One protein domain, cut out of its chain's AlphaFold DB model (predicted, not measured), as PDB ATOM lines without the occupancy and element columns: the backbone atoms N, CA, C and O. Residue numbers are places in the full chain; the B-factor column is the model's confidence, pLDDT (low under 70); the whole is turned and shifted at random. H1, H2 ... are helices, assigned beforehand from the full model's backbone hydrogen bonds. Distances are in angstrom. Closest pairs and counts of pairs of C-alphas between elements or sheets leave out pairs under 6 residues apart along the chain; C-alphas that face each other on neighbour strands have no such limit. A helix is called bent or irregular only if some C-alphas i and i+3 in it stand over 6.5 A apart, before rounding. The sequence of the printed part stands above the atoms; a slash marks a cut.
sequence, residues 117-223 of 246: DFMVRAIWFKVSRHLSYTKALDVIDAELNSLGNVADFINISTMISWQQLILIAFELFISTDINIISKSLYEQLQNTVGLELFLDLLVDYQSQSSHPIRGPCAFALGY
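AT A GLANCE: This is residues 117 to 223 of the 246 residues of an uncharacterized protein of Deltaproteobacteria bacterium (UniProt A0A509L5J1). One long helix, H3, crosses one side of a row of three helices, H2, H1 and H5, which lie side by side with neighbours running opposite ways. H4 makes a corner with H5 beyond that row, and residues 205 to 223, with no named element, loop away from the helices. The printed part has 107 residues, five named helices in the order H1 to H5 and no named strand; its class is all helix. It is only just compact, close to loose, with a radius of gyration of the C-alphas of 15.1 A, and flat, spanning 39 by 36 by 20 A.

IN THESE COORDINATES: H3, residues 156 to 175, is 28.5 A long, from C-alpha 156 at (11.619, 15.752, 17.466) to C-alpha 175 at (24.986, 17.120, 42.570). H1, residues 117 to 128, begins at C-alpha 117 (27.536, 23.969, 21.175). H2, residues 133 to 147, is 19.5 A long and irregular, with C-alphas 143 and 146 7.3 A apart. H4 is residues 183 to 189 and H5 residues 194 to 204.

HOW THE PARTS SIT: H3 touches H1 about perpendicular, 89 degrees, with residues 159 to 166 alone; the closest C-alphas, Ile 123 and Gln 163, are 6.2 A apart. H3 touches H2 at Ile 156 and Tyr 133, 6.0 A between C-alphas, and only just touches H5, with 3 pairs of C-alphas within 8 A, the closest Phe 170 and Leu 195. H1 and H2 form a helical hairpin at a steep tilt of 39 degrees, closest at C-alphas 126 and 136, 5.3 A. H1 touches H5 at a steep tilt of 41 degrees, opposite ways, closest at C-alphas 124 and 199, 5.8 A. H4 and H5 touch only at the corner, closest at C-alphas 188 and 194, 6.2 A. Every O i to N i+4 pair is within hydrogen-bond range in H1, H3, H4 and H5, and 9 of 11 in H2.

THE WHOLE: The C-alphas farthest apart, Asp 152 and Lys 183, are 42.2 A apart. The printed part has no cut, and no link is long. Mean pLDDT of the printed part is 70.7; residues 145 to 154, 175 to 183, 185 to 192 and 206 to 223 are under 70.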
ATOM      1  N   ASP A 117      28.060  22.602  21.281       74.62
ATOM      2  CA  ASP A 117      27.536  23.969  21.175       74.62
ATOM      3  C   ASP A 117      26.232  24.035  20.359       74.62
ATOM      4  O   ASP A 117      25.264  24.639  20.806       74.62
ATOM      5  N   PHE A 118      26.146  23.338  19.221       78.62
ATOM      6  CA  PHE A 118      24.909  23.248  18.446       78.62
ATOM      7  C   PHE A 118      23.784  22.592  19.259       78.62
ATOM      8  O   PHE A 118      22.678  23.125  19.308       78.62
ATOM      9  N   MET A 119      24.049  21.447  19.900       81.56
ATOM     10  CA  MET A 119      23.038  20.728  20.690       81.56
ATOM     11  C   MET A 119      22.540  21.579  21.864       81.56
ATOM     12  O   MET A 119      21.337  21.672  22.099       81.56
ATOM     13  N   VAL A 120      23.462  22.241  22.568       85.44
ATOM     14  CA  VAL A 120      23.155  23.148  23.679       85.44
ATOM     15  C   VAL A 120      22.319  24.326  23.189       85.44
ATOM     16  O   VAL A 120      21.268  24.583  23.765       85.44
ATOM     17  N   ARG A 121      22.706  24.993  22.092       86.56
ATOM     18  CA  ARG A 121      21.945  26.118  21.518       86.56
ATOM     19  C   ARG A 121      20.555  25.708  21.041       86.56
ATOM     20  O   ARG A 121      19.595  26.440  21.262       86.56
ATOM     21  N   ALA A 122      20.430  24.529  20.433       88.44
ATOM     22  CA  ALA A 122      19.149  23.990  19.992       88.44
ATOM     23  C   ALA A 122      18.171  23.811  21.166       88.44
ATOM     24  O   ALA A 122      17.012  24.229  21.088       88.44
ATOM     25  N   ILE A 123      18.639  23.236  22.279       91.19
ATOM     26  CA  ILE A 123      17.821  23.082  23.487       91.19
ATOM     27  C   ILE A 123      17.605  24.420  24.197       91.19
ATOM     28  O   ILE A 123      16.493  24.677  24.654       91.19
ATOM     29  N   TRP A 124      18.606  25.301  24.215       92.75
ATOM     30  CA  TRP A 124      18.486  26.651  24.756       92.75
ATOM     31  C   TRP A 124      17.352  27.428  24.091       92.75
ATOM     32  O   TRP A 124      16.447  27.854  24.797       92.75
ATOM     33  N   PHE A 125      17.297  27.505  22.754       90.69
ATOM     34  CA  PHE A 125      16.190  28.171  22.054       90.69
ATOM     35  C   PHE A 125      14.824  27.615  22.435       90.69
ATOM     36  O   PHE A 125      13.861  28.366  22.584       90.69
ATOM     37  N   LYS A 126      14.724  26.292  22.581       92.50
ATOM     38  CA  LYS A 126      13.474  25.645  22.967       92.50
ATOM     39  C   LYS A 126      13.055  26.058  24.382       92.50
ATOM     40  O   LYS A 126      11.876  26.332  24.602       92.50
ATOM     41  N   VAL A 127      13.990  26.049  25.333       90.56
ATOM     42  CA  VAL A 127      13.730  26.329  26.752       90.56
ATOM     43  C   VAL A 127      13.468  27.819  26.976       90.56
ATOM     44  O   VAL A 127      12.380  28.149  27.448       90.56
ATOM     45  N   SER A 128      14.388  28.694  26.558       89.50
ATOM     46  CA  SER A 128      14.341  30.141  26.831       89.50
ATOM     47  C   SER A 128      13.196  30.858  26.119       89.50
ATOM     48  O   SER A 128      12.638  31.829  26.619       89.50
ATOM     49  N   ARG A 129      12.777  30.357  24.951       91.50
ATOM     50  CA  ARG A 129      11.638  30.913  24.200       91.50
ATOM     51  C   ARG A 129      10.337  30.137  24.414       91.50
ATOM     52  O   ARG A 129       9.358  30.388  23.713       91.50
ATOM     53  N   HIS A 130      10.330  29.170  25.335       90.12
ATOM     54  CA  HIS A 130       9.180  28.320  25.666       90.12
ATOM     55  C   HIS A 130       8.497  27.689  24.436       90.12
ATOM     56  O   HIS A 130       7.270  27.665  24.306       90.12
ATOM     57  N   LEU A 131       9.300  27.176  23.502       92.12
ATOM     58  CA  LEU A 131       8.809  26.640  22.235       92.12
ATOM     59  C   LEU A 131       8.373  25.176  22.364       92.12
ATOM     60  O   LEU A 131       8.966  24.363  23.091       92.12
ATOM     61  N   SER A 132       7.365  24.809  21.567       93.44
ATOM     62  CA  SER A 132       7.116  23.410  21.226       93.44
ATOM     63  C   SER A 132       8.286  22.860  20.405       93.44
ATOM     64  O   SER A 132       8.990  23.613  19.734       93.44
ATOM     65  N   TYR A 133       8.475  21.538  20.404       89.00
ATOM     66  CA  TYR A 133       9.535  20.914  19.602       89.00
ATOM     67  C   TYR A 133       9.424  21.250  18.114       89.00
ATOM     68  O   TYR A 133      10.437  21.518  17.486       89.00
ATOM     69  N   THR A 134       8.207  21.303  17.571       89.12
ATOM     70  CA  THR A 134       7.967  21.687  16.174       89.12
ATOM     71  C   THR A 134       8.489  23.090  15.868       89.12
ATOM     72  O   THR A 134       9.324  23.244  14.989       89.12
ATOM     73  N   LYS A 135       8.093  24.091  16.661       91.19
ATOM     74  CA  LYS A 135       8.554  25.477  16.490       91.19
ATOM     75  C   LYS A 135      10.051  25.635  16.746       91.19
ATOM     76  O   LYS A 135      10.690  26.492  16.149       91.19
ATOM     77  N   ALA A 136      10.612  24.834  17.650       89.56
ATOM     78  CA  ALA A 136      12.046  24.842  17.904       89.56
ATOM     79  C   ALA A 136      12.838  24.364  16.681       89.56
ATOM     80  O   ALA A 136      13.880  24.943  16.402       89.56
ATOM     81  N   LEU A 137      12.345  23.371  15.929       87.19
ATOM     82  CA  LEU A 137      12.986  22.931  14.683       87.19
ATOM     83  C   LEU A 137      13.025  24.055  13.644       87.19
ATOM     84  O   LEU A 137      14.082  24.284  13.065       87.19
ATOM     85  N   ASP A 138      11.926  24.798  13.482       87.25
ATOM     86  CA  ASP A 138      11.871  25.944  12.564       87.25
ATOM     87  C   ASP A 138      12.900  27.025  12.948       87.25
ATOM     88  O   ASP A 138      13.596  27.574  12.097       87.25
ATOM     89  N   VAL A 139      13.033  27.313  14.248       87.06
ATOM     90  CA  VAL A 139      14.017  28.276  14.772       87.06
ATOM     91  C   VAL A 139      15.449  27.775  14.597       87.06
ATOM     92  O   VAL A 139      16.330  28.552  14.246       87.06
ATOM     93  N   ILE A 140      15.699  26.488  14.831       83.81
ATOM     94  CA  ILE A 140      17.017  25.872  14.647       83.81
ATOM     95  C   ILE A 140      17.437  25.937  13.181       83.81
ATOM     96  O   ILE A 140      18.581  26.287  12.901       83.81
ATOM     97  N   ASP A 141      16.523  25.635  12.262       80.88
ATOM     98  CA  ASP A 141      16.768  25.768  10.829       80.88
ATOM     99  C   ASP A 141      17.074  27.235  10.483       80.88
ATOM    100  O   ASP A 141      18.116  27.542   9.912       80.88
ATOM    101  N   ALA A 142      16.258  28.184  10.943       82.38
ATOM    102  CA  ALA A 142      16.484  29.599  10.659       82.38
ATOM    103  C   ALA A 142      17.803  30.154  11.243       82.38
ATOM    104  O   ALA A 142      18.505  30.911  10.571       82.38
ATOM    105  N   GLU A 143      18.148  29.803  12.484       80.19
ATOM    106  CA  GLU A 143      19.230  30.457  13.236       80.19
ATOM    107  C   GLU A 143      20.546  29.670  13.250       80.19
ATOM    108  O   GLU A 143      21.620  30.270  13.315       80.19
ATOM    109  N   LEU A 144      20.499  28.338  13.156       70.88
ATOM    110  CA  LEU A 144      21.683  27.478  13.244       70.88
ATOM    111  C   LEU A 144      22.079  26.841  11.903       70.88
ATOM    112  O   LEU A 144      23.108  26.163  11.857       70.88
ATOM    113  N   ASN A 145      21.363  27.098  10.799       65.62
ATOM    114  CA  ASN A 145      21.753  26.596   9.469       65.62
ATOM    115  C   ASN A 145      23.159  27.038   9.033       65.62
ATOM    116  O   ASN A 145      23.845  26.329   8.298       65.62
ATOM    117  N   SER A 146      23.648  28.178   9.524       57.78
ATOM    118  CA  SER A 146      25.024  28.626   9.262       57.78
ATOM    119  C   SER A 146      26.095  27.801  10.000       57.78
ATOM    120  O   SER A 146      27.259  27.776   9.592       57.78
ATOM    121  N   LEU A 147      25.715  27.090  11.069       51.50
ATOM    122  CA  LEU A 147      26.615  26.305  11.918       51.50
ATOM    123  C   LEU A 147      26.793  24.855  11.426       51.50
ATOM    124  O   LEU A 147      27.695  24.157  11.895       51.50
ATOM    125  N   GLY A 148      26.033  24.415  10.412       49.53
ATOM    126  CA  GLY A 148      26.268  23.151   9.706       49.53
ATOM    127  C   GLY A 148      25.256  22.846   8.591       49.53
ATOM    128  O   GLY A 148      24.171  23.405   8.545       49.53
ATOM    129  N   ASN A 149      25.579  21.896   7.705       48.62
ATOM    130  CA  ASN A 149      24.582  21.267   6.822       48.62
ATOM    131  C   ASN A 149      23.748  20.290   7.668       48.62
ATOM    132  O   ASN A 149      24.108  19.115   7.767       48.62
ATOM    133  N   VAL A 150      22.724  20.802   8.357       51.94
ATOM    134  CA  VAL A 150      22.052  20.107   9.473       51.94
ATOM    135  C   VAL A 150      20.601  19.684   9.180       51.94
ATOM    136  O   VAL A 150      20.091  18.771   9.833       51.94
ATOM    137  N   ALA A 151      19.955  20.292   8.183       48.22
ATOM    138  CA  ALA A 151      18.503  20.221   7.985       48.22
ATOM    139  C   ALA A 151      17.918  18.798   7.824       48.22
ATOM    140  O   ALA A 151      16.785  18.554   8.228       48.22
ATOM    141  N   ASP A 152      18.688  17.826   7.324       51.88
ATOM    142  CA  ASP A 152      18.162  16.486   7.018       51.88
ATOM    143  C   ASP A 152      18.118  15.515   8.230       51.88
ATOM    144  O   ASP A 152      17.583  14.415   8.102       51.88
ATOM    145  N   PHE A 153      18.673  15.876   9.402       56.06
ATOM    146  CA  PHE A 153      18.872  14.936  10.531       56.06
ATOM    147  C   PHE A 153      18.176  15.306  11.845       56.06
ATOM    148  O   PHE A 153      18.051  14.455  12.734       56.06
ATOM    149  N   ILE A 154      17.736  16.555  12.013       68.94
ATOM    150  CA  ILE A 154      17.079  16.961  13.256       68.94
ATOM    151  C   ILE A 154      15.591  16.685  13.150       68.94
ATOM    152  O   ILE A 154      14.879  17.255  12.331       68.94
ATOM    153  N   ASN A 155      15.115  15.826  14.038       76.75
ATOM    154  CA  ASN A 155      13.700  15.611  14.259       76.75
ATOM    155  C   ASN A 155      13.388  15.743  15.755       76.75
ATOM    156  O   ASN A 155      14.273  15.933  16.595       76.75
ATOM    157  N   ILE A 156      12.105  15.635  16.088       81.75
ATOM    158  CA  ILE A 156      11.619  15.752  17.466       81.75
ATOM    159  C   ILE A 156      12.281  14.715  18.385       81.75
ATOM    160  O   ILE A 156      12.647  15.054  19.506       81.75
ATOM    161  N   SER A 157      12.487  13.480  17.916       76.56
ATOM    162  CA  SER A 157      13.145  12.434  18.709       76.56
ATOM    163  C   SER A 157      14.579  12.821  19.056       76.56
ATOM    164  O   SER A 157      14.986  12.680  20.204       76.56
ATOM    165  N   THR A 158      15.327  13.358  18.092       78.81
ATOM    166  CA  THR A 158      16.697  13.831  18.310       78.81
ATOM    167  C   THR A 158      16.740  14.944  19.362       78.81
ATOM    168  O   THR A 158      17.549  14.897  20.286       78.81
ATOM    169  N   MET A 159      15.818  15.908  19.270       86.00
ATOM    170  CA  MET A 159      15.691  17.001  20.242       86.00
ATOM    171  C   MET A 159      15.349  16.504  21.651       86.00
ATOM    172  O   MET A 159      15.897  17.008  22.628       86.00
ATOM    173  N   ILE A 160      14.469  15.506  21.773       81.94
ATOM    174  CA  ILE A 160      14.145  14.887  23.066       81.94
ATOM    175  C   ILE A 160      15.394  14.235  23.667       81.94
ATOM    176  O   ILE A 160      15.698  14.477  24.834       81.94
ATOM    177  N   SER A 161      16.147  13.465  22.876       77.88
ATOM    178  CA  SER A 161      17.378  12.818  23.345       77.88
ATOM    179  C   SER A 161      18.416  13.834  23.823       77.88
ATOM    180  O   SER A 161      19.037  13.640  24.865       77.88
ATOM    181  N   TRP A 162      18.594  14.950  23.110       85.44
ATOM    182  CA  TRP A 162      19.491  16.021  23.557       85.44
ATOM    183  C   TRP A 162      19.016  16.673  24.845       85.44
ATOM    184  O   TRP A 162      19.822  16.888  25.747       85.44
ATOM    185  N   GLN A 163      17.717  16.951  24.963       87.62
ATOM    186  CA  GLN A 163      17.163  17.513  26.188       87.62
ATOM    187  C   GLN A 163      17.393  16.571  27.379       87.62
ATOM    188  O   GLN A 163      17.780  17.038  28.443       87.62
ATOM    189  N   GLN A 164      17.219  15.258  27.202       80.62
ATOM    190  CA  GLN A 164      17.508  14.266  28.244       80.62
ATOM    191  C   GLN A 164      18.989  14.252  28.637       80.62
ATOM    192  O   GLN A 164      19.302  14.281  29.823       80.62
ATOM    193  N   LEU A 165      19.906  14.264  27.665       79.06
ATOM    194  CA  LEU A 165      21.346  14.321  27.938       79.06
ATOM    195  C   LEU A 165      21.736  15.585  28.712       79.06
ATOM    196  O   LEU A 165      22.525  15.514  29.650       79.06
ATOM    197  N   ILE A 166      21.171  16.733  28.338       84.62
ATOM    198  CA  ILE A 166      21.418  18.006  29.023       84.62
ATOM    199  C   ILE A 166      20.818  18.000  30.429       84.62
ATOM    200  O   ILE A 166      21.466  18.489  31.347       84.62
ATOM    201  N   LEU A 167      19.627  17.428  30.622       81.06
ATOM    202  CA  LEU A 167      19.024  17.267  31.948       81.06
ATOM    203  C   LEU A 167      19.902  16.407  32.862       81.06
ATOM    204  O   LEU A 167      20.176  16.811  33.984       81.06
ATOM    205  N   ILE A 168      20.422  15.283  32.362       75.38
ATOM    206  CA  ILE A 168      21.368  14.443  33.113       75.38
ATOM    207  C   ILE A 168      22.640  15.234  33.446       75.38
ATOM    208  O   ILE A 168      23.125  15.189  34.574       75.38
ATOM    209  N   ALA A 169      23.186  15.985  32.484       78.44
ATOM    210  CA  ALA A 169      24.363  16.818  32.717       78.44
ATOM    211  C   ALA A 169      24.101  17.916  33.762       78.44
ATOM    212  O   ALA A 169      24.973  18.196  34.580       78.44
ATOM    213  N   PHE A 170      22.905  18.503  33.757       82.38
ATOM    214  CA  PHE A 170      22.462  19.480  34.743       82.38
ATOM    215  C   PHE A 170      22.337  18.856  36.139       82.38
ATOM    216  O   PHE A 170      22.898  19.385  37.093       82.38
ATOM    217  N   GLU A 171      21.691  17.696  36.271       75.75
ATOM    218  CA  GLU A 171      21.601  16.967  37.543       75.75
ATOM    219  C   GLU A 171      22.990  16.616  38.097       75.75
ATOM    220  O   GLU A 171      23.278  16.835  39.278       75.75
ATOM    221  N   LEU A 172      23.896  16.147  37.234       70.50
ATOM    222  CA  LEU A 172      25.292  15.906  37.595       70.50
ATOM    223  C   LEU A 172      25.987  17.194  38.045       70.50
ATOM    224  O   LEU A 172      26.679  17.189  39.061       70.50
ATOM    225  N   PHE A 173      25.773  18.300  37.335       76.12
ATOM    226  CA  PHE A 173      26.345  19.596  37.677       76.12
ATOM    227  C   PHE A 173      25.880  20.097  39.051       76.12
ATOM    228  O   PHE A 173      26.703  20.585  39.815       76.12
ATOM    229  N   ILE A 174      24.598  19.936  39.398       74.06
ATOM    230  CA  ILE A 174      24.057  20.354  40.704       74.06
ATOM    231  C   ILE A 174      24.507  19.432  41.838       74.06
ATOM    232  O   ILE A 174      24.786  19.906  42.940       74.06
ATOM    233  N   SER A 175      24.571  18.123  41.577       68.44
ATOM    234  CA  SER A 175      24.986  17.120  42.570       68.44
ATOM    235  C   SER A 175      26.479  17.163  42.891       68.44
ATOM    236  O   SER A 175      26.897  16.746  43.972       68.44
ATOM    237  N   THR A 176      27.288  17.675  41.966       65.31
ATOM    238  CA  THR A 176      28.716  17.867  42.178       65.31
ATOM    239  C   THR A 176      28.896  19.260  42.781       65.31
ATOM    240  O   THR A 176      28.530  20.248  42.155       65.31
ATOM    241  N   ASP A 177      29.437  19.363  43.997       58.62
ATOM    242  CA  ASP A 177      29.717  20.646  44.671       58.62
ATOM    243  C   ASP A 177      30.890  21.370  43.981       58.62
ATOM    244  O   ASP A 177      32.041  21.388  44.428       58.62
ATOM    245  N   ILE A 178      30.623  21.857  42.772       57.38
ATOM    246  CA  ILE A 178      31.608  22.453  41.888       57.38
ATOM    247  C   ILE A 178      31.769  23.920  42.301       57.38
ATOM    248  O   ILE A 178      30.976  24.782  41.925       57.38
ATOM    249  N   ASN A 179      32.869  24.221  42.998       54.66
ATOM    250  CA  ASN A 179      33.328  25.569  43.387       54.66
ATOM    251  C   ASN A 179      33.647  26.525  42.202       54.66
ATOM    252  O   ASN A 179      34.423  27.468  42.352       54.66
ATOM    253  N   ILE A 180      33.114  26.280  41.002       56.38
ATOM    254  CA  ILE A 180      33.362  27.079  39.786       56.38
ATOM    255  C   ILE A 180      32.359  28.236  39.664       56.38
ATOM    256  O   ILE A 180      32.648  29.227  38.997       56.38
ATOM    257  N   ILE A 181      31.202  28.151  40.327       63.72
ATOM    258  CA  ILE A 181      30.150  29.173  40.273       63.72
ATOM    259  C   ILE A 181      29.925  29.842  41.630       63.72
ATOM    260  O   ILE A 181      30.206  29.274  42.683       63.72
ATOM    261  N   SER A 182      29.428  31.082  41.611       65.06
ATOM    262  CA  SER A 182      29.102  31.803  42.842       65.06
ATOM    263  C   SER A 182      27.943  31.123  43.579       65.06
ATOM    264  O   SER A 182      27.007  30.610  42.963       65.06
ATOM    265  N   LYS A 183      27.970  31.165  44.916       66.50
ATOM    266  CA  LYS A 183      26.937  30.560  45.774       66.50
ATOM    267  C   LYS A 183      25.519  31.037  45.430       66.50
ATOM    268  O   LYS A 183      24.592  30.238  45.413       66.50
ATOM    269  N   SER A 184      25.362  32.317  45.087       70.31
ATOM    270  CA  SER A 184      24.072  32.885  44.678       70.31
ATOM    271  C   SER A 184      23.550  32.300  43.363       70.31
ATOM    272  O   SER A 184      22.347  32.109  43.223       70.31
ATOM    273  N   LEU A 185      24.434  32.011  42.398       67.88
ATOM    274  CA  LEU A 185      24.051  31.378  41.134       67.88
ATOM    275  C   LEU A 185      23.696  29.902  41.358       67.88
ATOM    276  O   LEU A 185      22.708  29.423  40.817       67.88
ATOM    277  N   TYR A 186      24.445  29.206  42.218       64.31
ATOM    278  CA  TYR A 186      24.146  27.824  42.606       64.31
ATOM    279  C   TYR A 186      22.758  27.687  43.257       64.31
ATOM    280  O   TYR A 186      21.980  26.819  42.873       64.31
ATOM    281  N   GLU A 187      22.400  28.583  44.181       67.94
ATOM    282  CA  GLU A 187      21.068  28.611  44.809       67.94
ATOM    283  C   GLU A 187      19.947  28.889  43.790       67.94
ATOM    284  O   GLU A 187      18.866  28.306  43.877       67.94
ATOM    285  N   GLN A 188      20.194  29.734  42.781       68.31
ATOM    286  CA  GLN A 188      19.234  29.983  41.699       68.31
ATOM    287  C   GLN A 188      19.043  28.762  40.794       68.31
ATOM    288  O   GLN A 188      17.919  28.496  40.362       68.31
ATOM    289  N   LEU A 189      20.109  27.992  40.561       69.38
ATOM    290  CA  LEU A 189      20.060  26.770  39.765       69.38
ATOM    291  C   LEU A 189      19.246  25.643  40.425       69.38
ATOM    292  O   LEU A 189      18.785  24.753  39.724       69.38
ATOM    293  N   GLN A 190      19.011  25.673  41.739       65.25
ATOM    294  CA  GLN A 190      18.167  24.679  42.419       65.25
ATOM    295  C   GLN A 190      16.652  24.953  42.308       65.25
ATOM    296  O   GLN A 190      15.843  24.129  42.730       65.25
ATOM    297  N   ASN A 191      16.249  26.089  41.727       68.94
ATOM    298  CA  ASN A 191      14.842  26.447  41.521       68.94
ATOM    299  C   ASN A 191      14.306  25.964  40.160       68.94
ATOM    300  O   ASN A 191      15.043  25.473  39.309       68.94
ATOM    301  N   THR A 192      13.009  26.161  39.901       59.41
ATOM    302  CA  THR A 192      12.333  25.773  38.642       59.41
ATOM    303  C   THR A 192      12.914  26.406  37.368       59.41
ATOM    304  O   THR A 192      12.668  25.892  36.281       59.41
ATOM    305  N   VAL A 193      13.704  27.480  37.485       70.00
ATOM    306  CA  VAL A 193      14.378  28.185  36.371       70.00
ATOM    307  C   VAL A 193      15.806  27.649  36.126       70.00
ATOM    308  O   VAL A 193      16.506  28.085  35.216       70.00
ATOM    309  N   GLY A 194      16.260  26.671  36.915       80.00
ATOM    310  CA  GLY A 194      17.659  26.245  36.946       80.00
ATOM    311  C   GLY A 194      18.208  25.674  35.639       80.00
ATOM    312  O   GLY A 194      19.366  25.914  35.310       80.00
ATOM    313  N   LEU A 195      17.382  24.984  34.847       83.38
ATOM    314  CA  LEU A 195      17.813  24.462  33.548       83.38
ATOM    315  C   LEU A 195      18.121  25.582  32.544       83.38
ATOM    316  O   LEU A 195      19.069  25.466  31.773       83.38
ATOM    317  N   GLU A 196      17.319  26.646  32.537       87.69
ATOM    318  CA  GLU A 196      17.511  27.782  31.631       87.69
ATOM    319  C   GLU A 196      18.814  28.513  31.960       87.69
ATOM    320  O   GLU A 196      19.668  28.663  31.092       87.69
ATOM    321  N   LEU A 197      19.032  28.811  33.243       84.94
ATOM    322  CA  LEU A 197      20.272  29.419  33.736       84.94
ATOM    323  C   LEU A 197      21.510  28.543  33.482       84.94
ATOM    324  O   LEU A 197      22.592  29.052  33.195       84.94
ATOM    325  N   PHE A 198      21.371  27.219  33.578       85.88
ATOM    326  CA  PHE A 198      22.448  26.293  33.231       85.88
ATOM    327  C   PHE A 198      22.784  26.352  31.737       85.88
ATOM    328  O   PHE A 198      23.956  26.364  31.367       85.88
ATOM    329  N   LEU A 199      21.768  26.416  30.875       88.69
ATOM    330  CA  LEU A 199      21.960  26.548  29.433       88.69
ATOM    331  C   LEU A 199      22.594  27.896  29.066       88.69
ATOM    332  O   LEU A 199      23.508  27.896  28.245       88.69
ATOM    333  N   ASP A 200      22.179  28.998  29.696       86.38
ATOM    334  CA  ASP A 200      22.822  30.313  29.540       86.38
ATOM    335  C   ASP A 200      24.317  30.221  29.867       86.38
ATOM    336  O   ASP A 200      25.170  30.603  29.065       86.38
ATOM    337  N   LEU A 201      24.652  29.600  31.005       84.25
ATOM    338  CA  LEU A 201      26.036  29.390  31.421       84.25
ATOM    339  C   LEU A 201      26.838  28.573  30.399       84.25
ATOM    340  O   LEU A 201      27.995  28.897  30.138       84.25
ATOM    341  N   LEU A 202      26.252  27.528  29.810       83.00
ATOM    342  CA  LEU A 202      26.917  26.727  28.777       83.00
ATOM    343  C   LEU A 202      27.114  27.497  27.463       83.00
ATOM    344  O   LEU A 202      28.137  27.308  26.804       83.00
ATOM    345  N   VAL A 203      26.150  28.337  27.075       83.12
ATOM    346  CA  VAL A 203      26.193  29.146  25.845       83.12
ATOM    347  C   VAL A 203      27.228  30.267  25.944       83.12
ATOM    348  O   VAL A 203      27.925  30.537  24.960       83.12
ATOM    349  N   ASP A 204      27.345  30.884  27.120       80.00
ATOM    350  CA  ASP A 204      28.249  32.007  27.382       80.00
ATOM    351  C   ASP A 204      29.654  31.566  27.813       80.00
ATOM    352  O   ASP A 204      30.578  32.383  27.886       80.00
ATOM    353  N   TYR A 205      29.849  30.273  28.090       75.62
ATOM    354  CA  TYR A 205      31.132  29.750  28.537       75.62
ATOM    355  C   TYR A 205      32.231  29.962  27.487       75.62
ATOM    356  O   TYR A 205      32.240  29.366  26.408       75.62
ATOM    357  N   GLN A 206      33.236  30.756  27.855       62.72
ATOM    358  CA  GLN A 206      34.460  30.936  27.083       62.72
ATOM    359  C   GLN A 206      35.644  30.324  27.836       62.72
ATOM    360  O   GLN A 206      35.925  30.668  28.983       62.72
ATOM    361  N   SER A 207      36.374  29.418  27.180       57.12
ATOM    362  CA  SER A 207      37.620  28.873  27.732       57.12
ATOM    363  C   SER A 207      38.665  29.986  27.884       57.12
ATOM    364  O   SER A 207      38.987  30.663  26.912       57.12
ATOM    365  N   GLN A 208      39.259  30.128  29.073       49.97
ATOM    366  CA  GLN A 208      40.316  31.116  29.350       49.97
ATOM    367  C   GLN A 208      41.697  30.759  28.751       49.97
ATOM    368  O   GLN A 208      42.680  31.460  28.992       49.97
ATOM    369  N   SER A 209      41.832  29.672  27.983       47.72
ATOM    370  CA  SER A 209      43.133  29.258  27.441       47.72
ATOM    371  C   SER A 209      43.552  30.091  26.222       47.72
ATOM    372  O   SER A 209      42.924  30.012  25.169       47.72
ATOM    373  N   SER A 210      44.690  30.786  26.314       41.41
ATOM    374  CA  SER A 210      45.331  31.552  25.224       41.41
ATOM    375  C   SER A 210      45.930  30.694  24.095       41.41
ATOM    376  O   SER A 210      46.685  31.187  23.258       41.41
ATOM    377  N   HIS A 211      45.655  29.390  24.072       38.34
ATOM    378  CA  HIS A 211      46.116  28.459  23.043       38.34
ATOM    379  C   HIS A 211      44.899  27.862  22.336       38.34
ATOM    380  O   HIS A 211      43.901  27.588  23.009       38.34
ATOM    381  N   PRO A 212      44.958  27.621  21.010       39.97
ATOM    382  CA  PRO A 212      43.855  27.051  20.249       39.97
ATOM    383  C   PRO A 212      43.771  25.549  20.545       39.97
ATOM    384  O   PRO A 212      44.066  24.699  19.708       39.97
ATOM    385  N   ILE A 213      43.425  25.206  21.780       38.38
ATOM    386  CA  ILE A 213      43.197  23.839  22.218       38.38
ATOM    387  C   ILE A 213      41.687  23.658  22.162       38.38
ATOM    388  O   ILE A 213      40.941  24.353  22.844       38.38
ATOM    389  N   ARG A 214      41.257  22.800  21.232       38.12
ATOM    390  CA  ARG A 214      39.868  22.551  20.831       38.12
ATOM    391  C   ARG A 214      38.920  22.484  22.028       38.12
ATOM    392  O   ARG A 214      39.147  21.655  22.901       38.12
ATOM    393  N   GLY A 215      37.843  23.278  21.978       40.09
ATOM    394  CA  GLY A 215      36.583  23.108  22.724       40.09
ATOM    395  C   GLY A 215      36.215  21.646  22.924       40.09
ATOM    396  O   GLY A 215      36.603  20.805  22.109       40.09
ATOM    397  N   PRO A 216      35.317  21.355  23.873       39.34
ATOM    398  CA  PRO A 216      35.576  20.392  24.958       39.34
ATOM    399  C   PRO A 216      36.894  20.488  25.756       39.34
ATOM    400  O   PRO A 216      37.294  19.496  26.367       39.34
ATOM    401  N   CYS A 217      37.589  21.637  25.768       39.94
ATOM    402  CA  CYS A 217      39.063  21.665  25.871       39.94
ATOM    403  C   CYS A 217      39.697  21.127  27.148       39.94
ATOM    404  O   CYS A 217      40.889  20.827  27.141       39.94
ATOM    405  N   ALA A 218      38.939  21.000  28.229       37.66
ATOM    406  CA  ALA A 218      39.442  20.487  29.494       37.66
ATOM    407  C   ALA A 218      38.896  19.100  29.864       37.66
ATOM    408  O   ALA A 218      39.479  18.474  30.745       37.66
ATOM    409  N   PHE A 219      37.865  18.563  29.188       40.09
ATOM    410  CA  PHE A 219      37.306  17.236  29.523       40.09
ATOM    411  C   PHE A 219      38.353  16.114  29.433       40.09
ATOM    412  O   PHE A 219      38.271  15.105  30.124       40.09
ATOM    413  N   ALA A 220      39.394  16.331  28.633       40.16
ATOM    414  CA  ALA A 220      40.562  15.474  28.551       40.16
ATOM    415  C   ALA A 220      41.613  15.770  29.641       40.16
ATOM    416  O   ALA A 220      42.284  14.853  30.092       40.16
ATOM    417  N   LEU A 221      41.798  17.016  30.084       36.16
ATOM    418  CA  LEU A 221      42.992  17.406  30.840       36.16
ATOM    419  C   LEU A 221      42.981  16.895  32.292       36.16
ATOM    420  O   LEU A 221      43.969  16.304  32.717       36.16
ATOM    421  N   GLY A 222      41.864  17.024  33.017       38.56
ATOM    422  CA  GLY A 222      41.729  16.475  34.376       38.56
ATOM    423  C   GLY A 222      41.689  14.941  34.400       38.56
ATOM    424  O   GLY A 222      42.404  14.310  35.176       38.56
ATOM    425  N   TYR A 223      40.942  14.337  33.465       40.56
ATOM    426  CA  TYR A 223      40.892  12.884  33.257       40.56
ATOM    427  C   TYR A 223      42.283  12.301  32.923       40.56
ATOM    428  O   TYR A 223      42.683  11.289  33.490       40.56
TER     429      TYR A 223